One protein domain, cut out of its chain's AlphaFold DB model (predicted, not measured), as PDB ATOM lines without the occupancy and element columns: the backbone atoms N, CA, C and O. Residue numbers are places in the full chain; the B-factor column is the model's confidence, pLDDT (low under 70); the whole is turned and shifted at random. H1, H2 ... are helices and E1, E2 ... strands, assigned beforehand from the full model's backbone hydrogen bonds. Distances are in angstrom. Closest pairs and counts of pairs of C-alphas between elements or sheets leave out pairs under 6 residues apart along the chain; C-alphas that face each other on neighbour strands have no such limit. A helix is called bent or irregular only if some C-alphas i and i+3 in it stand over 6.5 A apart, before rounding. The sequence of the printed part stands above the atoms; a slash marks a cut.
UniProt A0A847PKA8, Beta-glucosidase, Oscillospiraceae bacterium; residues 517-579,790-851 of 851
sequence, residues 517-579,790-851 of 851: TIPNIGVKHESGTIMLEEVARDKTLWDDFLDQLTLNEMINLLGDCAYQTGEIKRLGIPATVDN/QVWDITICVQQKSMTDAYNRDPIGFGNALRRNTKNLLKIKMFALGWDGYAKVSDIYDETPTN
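What this domain is: This is residues 517 to 579 and 790 to 851 of the 851 residues of the protein "Beta-glucosidase" of Oscillospiraceae bacterium (UniProt A0A847PKA8). The longest helix, H5, runs through the middle, and H4 meets its beginning at a corner, so that the two make a V with H3 packed between them. The helical hairpin of H1 and H2 is beside H5 beyond the V, while the little helix H6 is near H5 but touches no helix. The 125 printed residues hold six named helices and one named strand, in the order H1 H2 H3 E1 H4 H5 H6, and the class is mostly helix. The whole is compact and rounded, with a radius of gyration of the C-alphas of 14.6 A and spans of 37 by 37 by 27 A.

How they stand to each other: Start at residue 517: residues 517 to 531 hold no named element, and then come H1, residues 532 to 537, and H2, residues 539 to 547. These two touch as a helical hairpin, at a shallow tilt of 19 degrees, opposite ways; their closest C-alphas, of Val 535 and Leu 541, are 5.4 A apart. H2 is irregular: C-alphas 540 and 543 are 7.4 A apart. Next find H3, residues 551 to 559, and, past a long link, E1, residues 576 to 579. E1 pairs with no named strand, but its residues 576 to 577 pair antiparallel with residues 564 to 565. Beyond the cut, H4, residues 792 to 809, touches H3 with residues 796 to 804 alone, at a steep tilt of 52 degrees; the closest C-alphas, of Ile 555 and Gln 800, are 6.2 A apart. H5, residues 813 to 832, touches H3 with residues 818 to 822 alone, at a steep tilt of 60 degrees; the closest C-alphas, of Met 554 and Thr 822, are 6.2 A apart. H4 and H5 only just touch, with 3 pairs of C-alphas within 8 A, and only at the corner; the closest, of Tyr 807 and Phe 814, are 5.5 A apart. H2 is close to H5 but not clearly touching, with C-alphas of Leu 546 and Arg 819 closest at 7.0 A. H6, residues 841 to 845, is likewise close to H5 but not clearly touching, with C-alphas of Lys 827 and Ile 844 closest at 7.0 A. H4 and H6 are apart. In H3, H5 and H6 every O i to N i+4 pair is within hydrogen-bond range; in H1 it is 1 of 2, in H2 3 of 5 and in H4 13 of 14.

Where its parts are: Find C-alpha 532 at (27.060, 57.562, -7.765), where H1 begins. H2 is 14.2 A long and H3 11.9 A. H4 runs 25.0 A from C-alpha 792 at (41.652, 41.393, 6.731), and H5 29.1 A to C-alpha 832 at (23.144, 55.880, 5.571).

The domain as a whole: The two C-alphas farthest apart, of Ser 527 and Val 791, are 40.4 A apart. Residues 580 to 789 are not printed, and C-alphas 579 and 790 are 13.4 A apart across that cut. Confidence is low, under 70, at residues 790 to 795 and 848 to 851.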
ATOM      1  N   THR A 517      23.147  36.847 -20.491       92.44
ATOM      2  CA  THR A 517      24.269  37.665 -20.966       92.44
ATOM      3  C   THR A 517      25.299  37.851 -19.866       92.44
ATOM      4  O   THR A 517      24.946  38.095 -18.713       92.44
ATOM      5  N   ILE A 518      26.578  37.784 -20.240       94.12
ATOM      6  CA  ILE A 518      27.669  38.203 -19.359       94.12
ATOM      7  C   ILE A 518      27.489  39.708 -19.111       94.12
ATOM      8  O   ILE A 518      27.411  40.455 -20.091       94.12
ATOM      9  N   PRO A 519      27.390  40.165 -17.851       94.06
ATOM     10  CA  PRO A 519      27.241  41.582 -17.567       94.06
ATOM     11  C   PRO A 519      28.490  42.352 -17.994       94.06
ATOM     12  O   PRO A 519      29.621  41.873 -17.887       94.06
ATOM     13  N   ASN A 520      28.273  43.577 -18.454       95.31
ATOM     14  CA  ASN A 520      29.347  44.517 -18.723       95.31
ATOM     15  C   ASN A 520      30.051  44.903 -17.415       95.31
ATOM     16  O   ASN A 520      29.406  45.182 -16.402       95.31
ATOM     17  N   ILE A 521      31.384  44.920 -17.444       93.81
ATOM     18  CA  ILE A 521      32.246  45.227 -16.297       93.81
ATOM     19  C   ILE A 521      33.435  46.051 -16.803       93.81
ATOM     20  O   ILE A 521      34.079  45.692 -17.791       93.81
ATOM     21  N   GLY A 522      33.766  47.137 -16.106       94.75
ATOM     22  CA  GLY A 522      34.900  48.009 -16.418       94.75
ATOM     23  C   GLY A 522      34.746  48.835 -17.701       94.75
ATOM     24  O   GLY A 522      35.754  49.224 -18.301       94.75
ATOM     25  N   VAL A 523      33.512  49.098 -18.135       95.94
ATOM     26  CA  VAL A 523      33.199  49.923 -19.308       95.94
ATOM     27  C   VAL A 523      33.654  51.367 -19.087       95.94
ATOM     28  O   VAL A 523      33.527  51.933 -18.001       95.94
ATOM     29  N   LYS A 524      34.196  51.976 -20.145       92.38
ATOM     30  CA  LYS A 524      34.509  53.406 -20.204       92.38
ATOM     31  C   LYS A 524      33.555  54.065 -21.187       92.38
ATOM     32  O   LYS A 524      33.680  53.837 -22.388       92.38
ATOM     33  N   HIS A 525      32.629  54.870 -20.681       90.19
ATOM     34  CA  HIS A 525      31.652  55.569 -21.512       90.19
ATOM     35  C   HIS A 525      32.277  56.783 -22.200       90.19
ATOM     36  O   HIS A 525      33.064  57.520 -21.602       90.19
ATOM     37  N   GLU A 526      31.919  57.015 -23.463       86.19
ATOM     38  CA  GLU A 526      32.393  58.182 -24.224       86.19
ATOM     39  C   GLU A 526      31.868  59.508 -23.647       86.19
ATOM     40  O   GLU A 526      32.530  60.538 -23.763       86.19
ATOM     41  N   SER A 527      30.704  59.470 -22.992       83.88
ATOM     42  CA  SER A 527      30.072  60.598 -22.299       83.88
ATOM     43  C   SER A 527      30.794  61.025 -21.014       83.88
ATOM     44  O   SER A 527      30.489  62.092 -20.484       83.88
ATOM     45  N   GLY A 528      31.770  60.243 -20.540       91.62
ATOM     46  CA  GLY A 528      32.509  60.490 -19.302       91.62
ATOM     47  C   GLY A 528      32.143  59.519 -18.180       91.62
ATOM     48  O   GLY A 528      31.432  58.541 -18.386       91.62
ATOM     49  N   THR A 529      32.682  59.770 -16.987       96.06
ATOM     50  CA  THR A 529      32.407  58.950 -15.801       96.06
ATOM     51  C   THR A 529      31.066  59.336 -15.190       96.06
ATOM     52  O   THR A 529      30.889  60.502 -14.850       96.06
ATOM     53  N   ILE A 530      30.179  58.363 -14.979       97.69
ATOM     54  CA  ILE A 530      28.944  58.554 -14.203       97.69
ATOM     55  C   ILE A 530      29.279  58.352 -12.724       97.69
ATOM     56  O   ILE A 530      29.804  57.300 -12.346       97.69
ATOM     57  N   MET A 531      28.982  59.347 -11.894       97.56
ATOM     58  CA  MET A 531      29.192  59.324 -10.446       97.56
ATOM     59  C   MET A 531      27.973  58.745  -9.718       97.56
ATOM     60  O   MET A 531      26.839  58.906 -10.167       97.56
ATOM     61  N   LEU A 532      28.172  58.129  -8.547       97.25
ATOM     62  CA  LEU A 532      27.060  57.562  -7.765       97.25
ATOM     63  C   LEU A 532      26.014  58.630  -7.390       97.25
ATOM     64  O   LEU A 532      24.819  58.361  -7.370       97.25
ATOM     65  N   GLU A 533      26.453  59.863  -7.138       96.19
ATOM     66  CA  GLU A 533      25.571  60.995  -6.822       96.19
ATOM     67  C   GLU A 533      24.659  61.386  -8.003       96.19
ATOM     68  O   GLU A 533      23.580  61.943  -7.809       96.19
ATOM     69  N   GLU A 534      25.066  61.096  -9.242       96.38
ATOM     70  CA  GLU A 534      24.209  61.280 -10.420       96.38
ATOM     71  C   GLU A 534      23.121  60.205 -10.462       96.38
ATOM     72  O   GLU A 534      21.959  60.533 -10.688       96.38
ATOM     73  N   VAL A 535      23.462  58.956 -10.125       95.69
ATOM     74  CA  VAL A 535      22.495  57.850  -9.982       95.69
ATOM     75  C   VAL A 535      21.480  58.124  -8.868       95.69
ATOM     76  O   VAL A 535      20.308  57.767  -8.992       95.69
ATOM     77  N   ALA A 536      21.905  58.792  -7.790       94.06
ATOM     78  CA  ALA A 536      21.016  59.216  -6.707       94.06
ATOM     79  C   ALA A 536      19.877  60.124  -7.205       94.06
ATOM     80  O   ALA A 536      18.736  60.006  -6.758       94.06
ATOM     81  N   ARG A 537      20.181  60.990  -8.179       93.50
ATOM     82  CA  ARG A 537      19.236  61.943  -8.782       93.50
ATOM     83  C   ARG A 537      18.467  61.356  -9.960       93.50
ATOM     84  O   ARG A 537      17.319  61.738 -10.180       93.50
ATOM     85  N   ASP A 538      19.093  60.454 -10.710       93.69
ATOM     86  CA  ASP A 538      18.518  59.801 -11.878       93.69
ATOM     87  C   ASP A 538      18.776  58.289 -11.846       93.69
ATOM     88  O   ASP A 538      19.815  57.779 -12.273       93.69
ATOM     89  N   LYS A 539      17.767  57.553 -11.371       91.75
ATOM     90  CA  LYS A 539      17.812  56.090 -11.235       91.75
ATOM     91  C   LYS A 539      17.913  55.368 -12.586       91.75
ATOM     92  O   LYS A 539      18.221  54.176 -12.594       91.75
ATOM     93  N   THR A 540      17.680  56.043 -13.719       93.44
ATOM     94  CA  THR A 540      17.857  55.441 -15.054       93.44
ATOM     95  C   THR A 540      19.328  55.173 -15.382       93.44
ATOM     96  O   THR A 540      19.621  54.299 -16.191       93.44
ATOM     97  N   LEU A 541      20.254  55.837 -14.679       95.50
ATOM     98  CA  LEU A 541      21.699  55.678 -14.846       95.50
ATOM     99  C   LEU A 541      22.275  54.438 -14.147       95.50
ATOM    100  O   LEU A 541      23.480  54.210 -14.226       95.50
ATOM    101  N   TRP A 542      21.461  53.642 -13.441       94.94
ATOM    102  CA  TRP A 542      21.954  52.496 -12.668       94.94
ATOM    103  C   TRP A 542      22.770  51.512 -13.505       94.94
ATOM    104  O   TRP A 542      23.825  51.070 -13.051       94.94
ATOM    105  N   ASP A 543      22.286  51.157 -14.696       94.81
ATOM    106  CA  ASP A 543      22.958  50.143 -15.502       94.81
ATOM    107  C   ASP A 543      24.276  50.652 -16.080       94.81
ATOM    108  O   ASP A 543      25.315  50.013 -15.899       94.81
ATOM    109  N   ASP A 544      24.264  51.851 -16.658       96.44
ATOM    110  CA  ASP A 544      25.479  52.483 -17.166       96.44
ATOM    111  C   ASP A 544      26.492  52.729 -16.039       96.44
ATOM    112  O   ASP A 544      27.696  52.569 -16.243       96.44
ATOM    113  N   PHE A 545      26.035  53.072 -14.830       97.75
ATOM    114  CA  PHE A 545      26.912  53.245 -13.679       97.75
ATOM    115  C   PHE A 545      27.601  51.937 -13.283       97.75
ATOM    116  O   PHE A 545      28.828  51.910 -13.143       97.75
ATOM    117  N   LEU A 546      26.826  50.862 -13.113       97.31
ATOM    118  CA  LEU A 546      27.340  49.557 -12.701       97.31
ATOM    119  C   LEU A 546      28.277  48.952 -13.757       97.31
ATOM    120  O   LEU A 546      29.251  48.300 -13.390       97.31
ATOM    121  N   ASP A 547      28.053  49.230 -15.047       97.19
ATOM    122  CA  ASP A 547      28.936  48.806 -16.144       97.19
ATOM    123  C   ASP A 547      30.369  49.335 -15.978       97.19
ATOM    124  O   ASP A 547      31.321  48.700 -16.434       97.19
ATOM    125  N   GLN A 548      30.556  50.473 -15.296       97.31
ATOM    126  CA  GLN A 548      31.874  51.075 -15.069       97.31
ATOM    127  C   GLN A 548      32.673  50.400 -13.954       97.31
ATOM    128  O   GLN A 548      33.887  50.620 -13.874       97.31
ATOM    129  N   LEU A 549      32.032  49.650 -13.055       97.81
ATOM    130  CA  LEU A 549      32.723  48.963 -11.963       97.81
ATOM    131  C   LEU A 549      33.561  47.823 -12.524       97.81
ATOM    132  O   LEU A 549      33.107  47.052 -13.364       97.81
ATOM    133  N   THR A 550      34.800  47.708 -12.064       97.12
ATOM    134  CA  THR A 550      35.646  46.554 -12.371       97.12
ATOM    135  C   THR A 550      35.277  45.369 -11.481       97.12
ATOM    136  O   THR A 550      34.715  45.535 -10.399       97.12
ATOM    137  N   LEU A 551      35.655  44.160 -11.905       95.44
ATOM    138  CA  LEU A 551      35.435  42.945 -11.117       95.44
ATOM    139  C   LEU A 551      36.046  43.063  -9.711       95.44
ATOM    140  O   LEU A 551      35.378  42.783  -8.723       95.44
ATOM    141  N   ASN A 552      37.290  43.543  -9.622       93.56
ATOM    142  CA  ASN A 552      37.988  43.711  -8.345       93.56
ATOM    143  C   ASN A 552      37.301  44.729  -7.431       93.56
ATOM    144  O   ASN A 552      37.273  44.540  -6.222       93.56
ATOM    145  N   GLU A 553      36.753  45.805  -7.989       95.00
ATOM    146  CA  GLU A 553      36.016  46.796  -7.203       95.00
ATOM    147  C   GLU A 553      34.728  46.221  -6.614       95.00
ATOM    148  O   GLU A 553      34.475  46.438  -5.434       95.00
ATOM    149  N   MET A 554      33.954  45.451  -7.390       95.81
ATOM    150  CA  MET A 554      32.763  44.769  -6.865       95.81
ATOM    151  C   MET A 554      33.135  43.744  -5.793       95.81
ATOM    152  O   MET A 554      32.576  43.763  -4.705       95.81
ATOM    153  N   ILE A 555      34.128  42.893  -6.060       93.94
ATOM    154  CA  ILE A 555      34.607  41.894  -5.096       93.94
ATOM    155  C   ILE A 555      35.060  42.555  -3.786       93.94
ATOM    156  O   ILE A 555      34.733  42.061  -2.713       93.94
ATOM    157  N   ASN A 556      35.781  43.676  -3.853       90.50
ATOM    158  CA  ASN A 556      36.246  44.376  -2.654       90.50
ATOM    159  C   ASN A 556      35.104  45.034  -1.888       90.50
ATOM    160  O   ASN A 556      35.097  44.988  -0.666       90.50
ATOM    161  N   LEU A 557      34.128  45.618  -2.586       92.44
ATOM    162  CA  LEU A 557      32.964  46.215  -1.935       92.44
ATOM    163  C   LEU A 557      32.139  45.201  -1.137       92.44
ATOM    164  O   LEU A 557      31.511  45.615  -0.171       92.44
ATOM    165  N   LEU A 558      32.129  43.927  -1.545       92.88
ATOM    166  CA  LEU A 558      31.308  42.871  -0.941       92.88
ATOM    167  C   LEU A 558      32.098  41.936  -0.011       92.88
ATOM    168  O   LEU A 558      31.525  41.353   0.900       92.88
ATOM    169  N   GLY A 559      33.401  41.755  -0.235       86.94
ATOM    170  CA  GLY A 559      34.250  40.848   0.550       86.94
ATOM    171  C   GLY A 559      34.904  41.485   1.782       86.94
ATOM    172  O   GLY A 559      35.309  40.776   2.702       86.94
ATOM    173  N   ASP A 560      35.026  42.814   1.792       79.94
ATOM    174  CA  ASP A 560      35.791  43.602   2.767       79.94
ATOM    175  C   ASP A 560      34.857  44.400   3.699       79.94
ATOM    176  O   ASP A 560      34.915  45.630   3.753       79.94
ATOM    177  N   CYS A 561      33.939  43.707   4.389       84.75
ATOM    178  CA  CYS A 561      32.778  44.333   5.040       84.75
ATOM    179  C   CYS A 561      32.682  44.150   6.569       84.75
ATOM    180  O   CYS A 561      31.582  44.119   7.111       84.75
ATOM    181  N   ALA A 562      33.795  43.976   7.298       80.12
ATOM    182  CA  ALA A 562      33.729  43.663   8.734       80.12
ATOM    183  C   ALA A 562      33.192  44.811   9.615       80.12
ATOM    184  O   ALA A 562      32.167  44.654  10.264       80.12
ATOM    185  N   TYR A 563      33.893  45.950   9.662       82.00
ATOM    186  CA  TYR A 563      33.504  47.136  10.454       82.00
ATOM    187  C   TYR A 563      33.433  48.420   9.608       82.00
ATOM    188  O   TYR A 563      33.529  49.543  10.108       82.00
ATOM    189  N   GLN A 564      33.380  48.245   8.293       85.00
ATOM    190  CA  GLN A 564      33.333  49.308   7.301       85.00
ATOM    191  C   GLN A 564      32.992  48.708   5.943       85.00
ATOM    192  O   GLN A 564      33.208  47.517   5.722       85.00
ATOM    193  N   THR A 565      32.645  49.569   4.992       88.38
ATOM    194  CA  THR A 565      32.694  49.232   3.567       88.38
ATOM    195  C   THR A 565      33.618  50.184   2.812       88.38
ATOM    196  O   THR A 565      33.686  51.378   3.116       88.38
ATOM    197  N   GLY A 566      34.329  49.668   1.805       87.25
ATOM    198  CA  GLY A 566      35.348  50.419   1.060       87.25
ATOM    199  C   GLY A 566      34.823  51.603   0.232       87.25
ATOM    200  O   GLY A 566      33.645  51.668  -0.133       87.25
ATOM    201  N   GLU A 567      35.728  52.537  -0.091       91.88
ATOM    202  CA  GLU A 567      35.491  53.668  -1.003       91.88
ATOM    203  C   GLU A 567      35.974  53.379  -2.438       91.88
ATOM    204  O   GLU A 567      36.968  52.686  -2.654       91.88
ATOM    205  N   ILE A 568      35.326  53.995  -3.434       95.81
ATOM    206  CA  ILE A 568      35.805  54.059  -4.826       95.81
ATOM    207  C   ILE A 568      35.727  55.511  -5.302       95.81
ATOM    208  O   ILE A 568      34.744  55.953  -5.903       95.81
ATOM    209  N   LYS A 569      36.812  56.261  -5.068       94.94
ATOM    210  CA  LYS A 569      36.887  57.711  -5.347       94.94
ATOM    211  C   LYS A 569      36.539  58.076  -6.781       94.94
ATOM    212  O   LYS A 569      35.843  59.057  -7.008       94.94
ATOM    213  N   ARG A 570      37.005  57.283  -7.752       96.38
ATOM    214  CA  ARG A 570      36.784  57.566  -9.178       96.38
ATOM    215  C   ARG A 570      35.309  57.502  -9.594       96.38
ATOM    216  O   ARG A 570      34.999  58.030 -10.647       96.38
ATOM    217  N   LEU A 571      34.450  56.840  -8.812       97.44
ATOM    218  CA  LEU A 571      33.005  56.718  -9.047       97.44
ATOM    219  C   LEU A 571      32.178  57.473  -7.992       97.44
ATOM    220  O   LEU A 571      30.952  57.399  -7.995       97.44
ATOM    221  N   GLY A 572      32.836  58.175  -7.062       96.56
ATOM    222  CA  GLY A 572      32.166  58.861  -5.958       96.56
ATOM    223  C   GLY A 572      31.513  57.923  -4.945       96.56
ATOM    224  O   GLY A 572      30.592  58.347  -4.264       96.56
ATOM    225  N   ILE A 573      31.954  56.663  -4.840       97.31
ATOM    226  CA  ILE A 573      31.440  55.731  -3.827       97.31
ATOM    227  C   ILE A 573      32.169  56.022  -2.502       97.31
ATOM    228  O   ILE A 573      33.389  55.838  -2.448       97.31
ATOM    229  N   PRO A 574      31.470  56.478  -1.449       93.88
ATOM    230  CA  PRO A 574      32.072  56.790  -0.148       93.88
ATOM    231  C   PRO A 574      32.368  55.515   0.654       93.88
ATOM    232  O   PRO A 574      31.873  54.453   0.301       93.88
ATOM    233  N   ALA A 575      33.140  55.593   1.738       91.06
ATOM    234  CA  ALA A 575      33.224  54.518   2.735       91.06
ATOM    235  C   ALA A 575      32.079  54.628   3.764       91.06
ATOM    236  O   ALA A 575      31.504  55.705   3.916       91.06
ATOM    237  N   THR A 576      31.767  53.540   4.472       90.25
ATOM    238  CA  THR A 576      30.907  53.563   5.678       90.25
ATOM    239  C   THR A 576      31.660  53.022   6.881       90.25
ATOM    240  O   THR A 576      32.655  52.318   6.707       90.25
ATOM    241  N   VAL A 577      31.190  53.347   8.083       88.56
ATOM    242  CA  VAL A 577      31.628  52.707   9.329       88.56
ATOM    243  C   VAL A 577      30.481  51.884   9.894       88.56
ATOM    244  O   VAL A 577      29.374  52.396  10.069       88.56
ATOM    245  N   ASP A 578      30.771  50.631  10.218       89.50
ATOM    246  CA  ASP A 578      29.759  49.643  10.567       89.50
ATOM    247  C   ASP A 578      30.151  49.008  11.909       89.50
ATOM    248  O   ASP A 578      31.273  48.528  12.046       89.50
ATOM    249  N   ASN A 579      29.303  49.054  12.940       87.69
ATOM    250  CA  ASN A 579      29.718  48.679  14.300       87.69
ATOM    251  C   ASN A 579      28.618  47.995  15.122       87.69
ATOM    252  O   ASN A 579      27.427  48.239  14.942       87.69
ATOM    253  N   GLN A 790      37.035  38.804   9.020       63.25
ATOM    254  CA  GLN A 790      38.112  39.263   9.911       63.25
ATOM    255  C   GLN A 790      39.474  38.706   9.487       63.25
ATOM    256  O   GLN A 790      39.535  37.803   8.661       63.25
ATOM    257  N   VAL A 791      40.578  39.202  10.066       57.38
ATOM    258  CA  VAL A 791      41.962  38.889   9.626       57.38
ATOM    259  C   VAL A 791      42.231  39.433   8.212       57.38
ATOM    260  O   VAL A 791      42.777  38.737   7.355       57.38
ATOM    261  N   TRP A 792      41.794  40.681   8.003       60.06
ATOM    262  CA  TRP A 792      41.652  41.393   6.731       60.06
ATOM    263  C   TRP A 792      42.695  41.011   5.673       60.06
ATOM    264  O   TRP A 792      42.342  40.483   4.625       60.06
ATOM    265  N   ASP A 793      43.989  41.160   5.960       59.53
ATOM    266  CA  ASP A 793      45.039  40.931   4.957       59.53
ATOM    267  C   ASP A 793      45.062  39.499   4.382       59.53
ATOM    268  O   ASP A 793      45.427  39.295   3.222       59.53
ATOM    269  N   ILE A 794      44.671  38.494   5.172       64.12
ATOM    270  CA  ILE A 794      44.676  37.084   4.754       64.12
ATOM    271  C   ILE A 794      43.335  36.708   4.126       64.12
ATOM    272  O   ILE A 794      43.303  36.116   3.045       64.12
ATOM    273  N   THR A 795      42.229  37.038   4.789       69.25
ATOM    274  CA  THR A 795      40.887  36.643   4.343       69.25
ATOM    275  C   THR A 795      40.448  37.399   3.098       69.25
ATOM    276  O   THR A 795      39.857  36.771   2.223       69.25
ATOM    277  N   ILE A 796      40.795  38.681   2.947       73.69
ATOM    278  CA  ILE A 796      40.497  39.457   1.731       73.69
ATOM    279  C   ILE A 796      41.162  38.810   0.517       73.69
ATOM    280  O   ILE A 796      40.494  38.559  -0.480       73.69
ATOM    281  N   CYS A 797      42.457  38.485   0.589       79.25
ATOM    282  CA  CYS A 797      43.177  37.908  -0.552       79.25
ATOM    283  C   CYS A 797      42.565  36.570  -1.000       79.25
ATOM    284  O   CYS A 797      42.470  36.271  -2.192       79.25
ATOM    285  N   VAL A 798      42.148  35.753  -0.034       83.19
ATOM    286  CA  VAL A 798      41.556  34.436  -0.280       83.19
ATOM    287  C   VAL A 798      40.128  34.552  -0.832       83.19
ATOM    288  O   VAL A 798      39.769  33.841  -1.774       83.19
ATOM    289  N   GLN A 799      39.331  35.485  -0.311       84.00
ATOM    290  CA  GLN A 799      37.993  35.786  -0.823       84.00
ATOM    291  C   GLN A 799      38.046  36.396  -2.225       84.00
ATOM    292  O   GLN A 799      37.328  35.961  -3.119       84.00
ATOM    293  N   GLN A 800      38.959  37.341  -2.461       88.06
ATOM    294  CA  GLN A 800      39.190  37.909  -3.787       88.06
ATOM    295  C   GLN A 800      39.515  36.820  -4.799       88.06
ATOM    296  O   GLN A 800      38.955  36.798  -5.897       88.06
ATOM    297  N   LYS A 801      40.402  35.892  -4.423       90.62
ATOM    298  CA  LYS A 801      40.766  34.774  -5.284       90.62
ATOM    299  C   LYS A 801      39.562  33.875  -5.581       90.62
ATOM    300  O   LYS A 801      39.300  33.621  -6.752       90.62
ATOM    301  N   SER A 802      38.851  33.399  -4.558       92.19
ATOM    302  CA  SER A 802      37.710  32.479  -4.732       92.19
ATOM    303  C   SER A 802      36.581  33.104  -5.556       92.19
ATOM    304  O   SER A 802      36.090  32.471  -6.488       92.19
ATOM    305  N   MET A 803      36.240  34.373  -5.314       94.25
ATOM    306  CA  MET A 803      35.249  35.100  -6.114       94.25
ATOM    307  C   MET A 803      35.722  35.356  -7.555       94.25
ATOM    308  O   MET A 803      34.935  35.254  -8.494       94.25
ATOM    309  N   THR A 804      37.014  35.622  -7.772       95.94
ATOM    310  CA  THR A 804      37.573  35.742  -9.132       95.94
ATOM    311  C   THR A 804      37.514  34.408  -9.879       95.94
ATOM    312  O   THR A 804      37.122  34.363 -11.045       95.94
ATOM    313  N   ASP A 805      37.879  33.307  -9.217       95.50
ATOM    314  CA  ASP A 805      37.789  31.959  -9.782       95.50
ATOM    315  C   ASP A 805      36.325  31.603 -10.108       95.50
ATOM    316  O   ASP A 805      36.052  31.037 -11.169       95.50
ATOM    317  N   ALA A 806      35.376  31.986  -9.246       95.44
ATOM    318  CA  ALA A 806      33.946  31.798  -9.468       95.44
ATOM    319  C   ALA A 806      33.426  32.595 -10.672       95.44
ATOM    320  O   ALA A 806      32.723  32.025 -11.502       95.44
ATOM    321  N   TYR A 807      33.831  33.861 -10.830       96.62
ATOM    322  CA  TYR A 807      33.498  34.653 -12.018       96.62
ATOM    323  C   TYR A 807      34.035  34.010 -13.301       96.62
ATOM    324  O   TYR A 807      33.329  33.923 -14.299       96.62
ATOM    325  N   ASN A 808      35.274  33.511 -13.285       96.50
ATOM    326  CA  ASN A 808      35.847  32.834 -14.449       96.50
ATOM    327  C   ASN A 808      35.129  31.513 -14.774       96.50
ATOM    328  O   ASN A 808      35.072  31.119 -15.939       96.50
ATOM    329  N   ARG A 809      34.600  30.826 -13.752       96.00
ATOM    330  CA  ARG A 809      33.818  29.589 -13.896       96.00
ATOM    331  C   ARG A 809      32.415  29.855 -14.448       96.00
ATOM    332  O   ARG A 809      31.962  29.105 -15.306       96.00
ATOM    333  N   ASP A 810      31.741  30.880 -13.940       97.00
ATOM    334  CA  ASP A 810      30.355  31.225 -14.262       97.00
ATOM    335  C   ASP A 810      30.194  32.749 -14.440       97.00
ATOM    336  O   ASP A 810      29.648  33.436 -13.569       97.00
ATOM    337  N   PRO A 811      30.673  33.313 -15.563       96.06
ATOM    338  CA  PRO A 811      30.659  34.759 -15.776       96.06
ATOM    339  C   PRO A 811      29.244  35.326 -15.929       96.06
ATOM    340  O   PRO A 811      29.040  36.515 -15.693       96.06
ATOM    341  N   ILE A 812      28.265  34.495 -16.304       96.38
ATOM    342  CA  ILE A 812      26.865  34.903 -16.423       96.38
ATOM    343  C   ILE A 812      26.221  34.927 -15.034       96.38
ATOM    344  O   ILE A 812      25.781  35.982 -14.580       96.38
ATOM    345  N   GLY A 813      26.178  33.790 -14.338       95.81
ATOM    346  CA  GLY A 813      25.478  33.679 -13.058       95.81
ATOM    347  C   GLY A 813      26.158  34.476 -11.955       95.81
ATOM    348  O   GLY A 813      25.529  35.325 -11.318       95.81
ATOM    349  N   PHE A 814      27.461  34.259 -11.759       97.06
ATOM    350  CA  PHE A 814      28.205  34.940 -10.703       97.06
ATOM    351  C   PHE A 814      28.392  36.430 -11.000       97.06
ATOM    352  O   PHE A 814      28.284  37.259 -10.098       97.06
ATOM    353  N   GLY A 815      28.614  36.791 -12.270       96.75
ATOM    354  CA  GLY A 815      28.706  38.191 -12.685       96.75
ATOM    355  C   GLY A 815      27.434  38.977 -12.357       96.75
ATOM    356  O   GLY A 815      27.511  40.067 -11.787       96.75
ATOM    357  N   ASN A 816      26.260  38.417 -12.669       96.19
ATOM    358  CA  ASN A 816      24.981  39.058 -12.359       96.19
ATOM    359  C   ASN A 816      24.717  39.110 -10.846       96.19
ATOM    360  O   ASN A 816      24.230  40.126 -10.347       96.19
ATOM    361  N   ALA A 817      25.099  38.068 -10.098       96.69
ATOM    362  CA  ALA A 817      25.005  38.069  -8.639       96.69
ATOM    363  C   ALA A 817      25.860  39.182  -8.001       96.69
ATOM    364  O   ALA A 817      25.343  39.960  -7.201       96.69
ATOM    365  N   LEU A 818      27.126  39.335  -8.416       96.31
ATOM    366  CA  LEU A 818      28.007  40.418  -7.954       96.31
ATOM    367  C   LEU A 818      27.413  41.801  -8.236       96.31
ATOM    368  O   LEU A 818      27.393  42.668  -7.359       96.31
ATOM    369  N   ARG A 819      26.911  42.010  -9.456       96.62
ATOM    370  CA  ARG A 819      26.325  43.286  -9.878       96.62
ATOM    371  C   ARG A 819      25.093  43.646  -9.044       96.62
ATOM    372  O   ARG A 819      24.984  44.777  -8.565       96.62
ATOM    373  N   ARG A 820      24.195  42.682  -8.828       96.38
ATOM    374  CA  ARG A 820      22.989  42.848  -8.006       96.38
ATOM    375  C   ARG A 820      23.333  43.171  -6.553       96.38
ATOM    376  O   ARG A 820      22.812  44.145  -6.013       96.38
ATOM    377  N   ASN A 821      24.235  42.407  -5.939       97.88
ATOM    378  CA  ASN A 821      24.619  42.613  -4.541       97.88
ATOM    379  C   ASN A 821      25.347  43.957  -4.353       97.88
ATOM    380  O   ASN A 821      25.083  44.688  -3.399       97.88
ATOM    381  N   THR A 822      26.169  44.360  -5.332       97.81
ATOM    382  CA  THR A 822      26.792  45.693  -5.355       97.81
ATOM    383  C   THR A 822      25.745  46.800  -5.394       97.81
ATOM    384  O   THR A 822      25.831  47.750  -4.619       97.81
ATOM    385  N   LYS A 823      24.715  46.679  -6.239       97.25
ATOM    386  CA  LYS A 823      23.617  47.653  -6.280       97.25
ATOM    387  C   LYS A 823      22.897  47.763  -4.930       97.25
ATOM    388  O   LYS A 823      22.647  48.884  -4.492       97.25
ATOM    389  N   ASN A 824      22.605  46.641  -4.265       97.31
ATOM    390  CA  ASN A 824      21.965  46.642  -2.940       97.31
ATOM    391  C   ASN A 824      22.797  47.430  -1.925       97.31
ATOM    392  O   ASN A 824      22.285  48.357  -1.297       97.31
ATOM    393  N   LEU A 825      24.096  47.131  -1.829       97.62
ATOM    394  CA  LEU A 825      25.005  47.839  -0.931       97.62
ATOM    395  C   LEU A 825      25.049  49.344  -1.232       97.62
ATOM    396  O   LEU A 825      24.929  50.164  -0.324       97.62
ATOM    397  N   LEU A 826      25.188  49.735  -2.501       97.75
ATOM    398  CA  LEU A 826      25.291  51.149  -2.872       97.75
ATOM    399  C   LEU A 826      24.040  51.952  -2.488       97.75
ATOM    400  O   LEU A 826      24.176  53.085  -2.029       97.75
ATOM    401  N   LYS A 827      22.839  51.369  -2.598       96.62
ATOM    402  CA  LYS A 827      21.596  51.992  -2.109       96.62
ATOM    403  C   LYS A 827      21.644  52.263  -0.608       96.62
ATOM    404  O   LYS A 827      21.323  53.366  -0.171       96.62
ATOM    405  N   ILE A 828      22.092  51.275   0.166       96.75
ATOM    406  CA  ILE A 828      22.210  51.392   1.621       96.75
ATOM    407  C   ILE A 828      23.241  52.449   2.014       96.75
ATOM    408  O   ILE A 828      22.972  53.259   2.898       96.75
ATOM    409  N   LYS A 829      24.373  52.523   1.308       96.56
ATOM    410  CA  LYS A 829      25.382  53.568   1.534       96.56
ATOM    411  C   LYS A 829      24.817  54.972   1.298       96.56
ATOM    412  O   LYS A 829      25.093  55.868   2.088       96.56
ATOM    413  N   MET A 830      24.010  55.166   0.252       96.94
ATOM    414  CA  MET A 830      23.365  56.458  -0.020       96.94
ATOM    415  C   MET A 830      22.350  56.839   1.068       96.94
ATOM    416  O   MET A 830      22.336  57.991   1.501       96.94
ATOM    417  N   PHE A 831      21.553  55.882   1.561       97.19
ATOM    418  CA  PHE A 831      20.632  56.119   2.679       97.19
ATOM    419  C   PHE A 831      21.366  56.477   3.972       97.19
ATOM    420  O   PHE A 831      21.026  57.470   4.613       97.19
ATOM    421  N   ALA A 832      22.394  55.702   4.328       95.12
ATOM    422  CA  ALA A 832      23.144  55.880   5.571       95.12
ATOM    423  C   ALA A 832      23.959  57.188   5.613       95.12
ATOM    424  O   ALA A 832      24.432  57.610   6.665       95.12
ATOM    425  N   LEU A 833      24.145  57.823   4.453       92.94
ATOM    426  CA  LEU A 833      24.793  59.124   4.302       92.94
ATOM    427  C   LEU A 833      23.795  60.255   4.007       92.94
ATOM    428  O   LEU A 833      24.218  61.386   3.772       92.94
ATOM    429  N   GLY A 834      22.490  59.963   4.008       93.50
ATOM    430  CA  GLY A 834      21.423  60.950   3.841       93.50
ATOM    431  C   GLY A 834      21.387  61.621   2.465       93.50
ATOM    432  O   GLY A 834      21.087  62.809   2.380       93.50
ATOM    433  N   TRP A 835      21.726  60.907   1.388       94.94
ATOM    434  CA  TRP A 835      21.756  61.488   0.042       94.94
ATOM    435  C   TRP A 835      20.350  61.749  -0.508       94.94
ATOM    436  O   TRP A 835      19.459  60.902  -0.413       94.94
ATOM    437  N   ASP A 836      20.168  62.901  -1.159       89.69
ATOM    438  CA  ASP A 836      18.926  63.235  -1.856       89.69
ATOM    439  C   ASP A 836      18.557  62.136  -2.871       89.69
ATOM    440  O   ASP A 836      19.380  61.726  -3.688       89.69
ATOM    441  N   GLY A 837      17.311  61.655  -2.812       87.25
ATOM    442  CA  GLY A 837      16.811  60.549  -3.642       87.25
ATOM    443  C   GLY A 837      16.940  59.154  -3.015       87.25
ATOM    444  O   GLY A 837      16.329  58.220  -3.538       87.25
ATOM    445  N   TYR A 838      17.676  59.028  -1.902       92.62
ATOM    446  CA  TYR A 838      17.796  57.812  -1.081       92.62
ATOM    447  C   TYR A 838      17.716  58.080   0.433       92.62
ATOM    448  O   TYR A 838      17.968  57.180   1.227       92.62
ATOM    449  N   ALA A 839      17.365  59.293   0.868       90.81
ATOM    450  CA  ALA A 839      17.348  59.677   2.281       90.81
ATOM    451  C   ALA A 839      16.184  59.062   3.081       90.81
ATOM    452  O   ALA A 839      16.166  59.157   4.310       90.81
ATOM    453  N   LYS A 840      15.191  58.459   2.412       93.81
ATOM    454  CA  LYS A 840      14.030  57.827   3.052       93.81
ATOM    455  C   LYS A 840      13.995  56.332   2.770       93.81
ATOM    456  O   LYS A 840      14.310  55.883   1.676       93.81
ATOM    457  N   VAL A 841      13.475  55.561   3.723       95.00
ATOM    458  CA  VAL A 841      13.258  54.110   3.566       95.00
ATOM    459  C   VAL A 841      12.363  53.796   2.353       95.00
ATOM    460  O   VAL A 841      12.591  52.818   1.638       95.00
ATOM    461  N   SER A 842      11.371  54.654   2.081       93.44
ATOM    462  CA  SER A 842      10.503  54.559   0.898       93.44
ATOM    463  C   SER A 842      11.283  54.628  -0.411       93.44
ATOM    464  O   SER A 842      10.944  53.924  -1.354       93.44
ATOM    465  N   ASP A 843      12.364  55.410  -0.461       92.69
ATOM    466  CA  ASP A 843      13.144  55.595  -1.684       92.69
ATOM    467  C   ASP A 843      13.826  54.297  -2.134       92.69
ATOM    468  O   ASP A 843      14.101  54.146  -3.321       92.69
ATOM    469  N   ILE A 844      14.068  53.366  -1.203       93.94
ATOM    470  CA  ILE A 844      14.647  52.044  -1.467       93.94
ATOM    471  C   ILE A 844      13.556  51.020  -1.771       93.94
ATOM    472  O   ILE A 844      13.654  50.281  -2.750       93.94
ATOM    473  N   TYR A 845      12.522  50.949  -0.930       92.62
ATOM    474  CA  TYR A 845      11.522  49.889  -1.038       92.62
ATOM    475  C   TYR A 845      10.460  50.130  -2.127       92.62
ATOM    476  O   TYR A 845       9.869  49.160  -2.589       92.62
ATOM    477  N   ASP A 846      10.195  51.383  -2.517       86.81
ATOM    478  CA  ASP A 846       9.221  51.706  -3.574       86.81
ATOM    479  C   ASP A 846       9.844  51.653  -4.984       86.81
ATOM    480  O   ASP A 846       9.159  51.870  -5.985       86.81
ATOM    481  N   GLU A 847      11.143  51.359  -5.094       81.06
ATOM    482  CA  GLU A 847      11.763  51.075  -6.385       81.06
ATOM    483  C   GLU A 847      11.289  49.740  -6.957       81.06
ATOM    484  O   GLU A 847      11.198  48.731  -6.254       81.06
ATOM    485  N   THR A 848      11.072  49.717  -8.275       66.44
ATOM    486  CA  THR A 848      10.810  48.477  -9.005       66.44
ATOM    487  C   THR A 848      11.933  47.469  -8.729       66.44
ATOM    488  O   THR A 848      13.109  47.828  -8.876       66.44
ATOM    489  N   PRO A 849      11.605  46.219  -8.348       59.34
ATOM    490  CA  PRO A 849      12.603  45.175  -8.162       59.34
ATOM    491  C   PRO A 849      13.454  45.019  -9.423       59.34
ATOM    492  O   PRO A 849      12.945  45.065 -10.543       59.34
ATOM    493  N   THR A 850      14.762  44.864  -9.250       51.28
ATOM    494  CA  THR A 850      15.652  44.503 -10.353       51.28
ATOM    495  C   THR A 850      15.559  43.003 -10.581       51.28
ATOM    496  O   THR A 850      15.829  42.258  -9.639       51.28
ATOM    497  N   ASN A 851      15.183  42.593 -11.795       36.88
ATOM    498  CA  ASN A 851      15.225  41.193 -12.229       36.88
ATOM    499  C   ASN A 851      16.643  40.615 -12.182       36.88
ATOM    500  O   ASN A 851      17.596  41.383 -12.461       36.88
TER     501      ASN A 851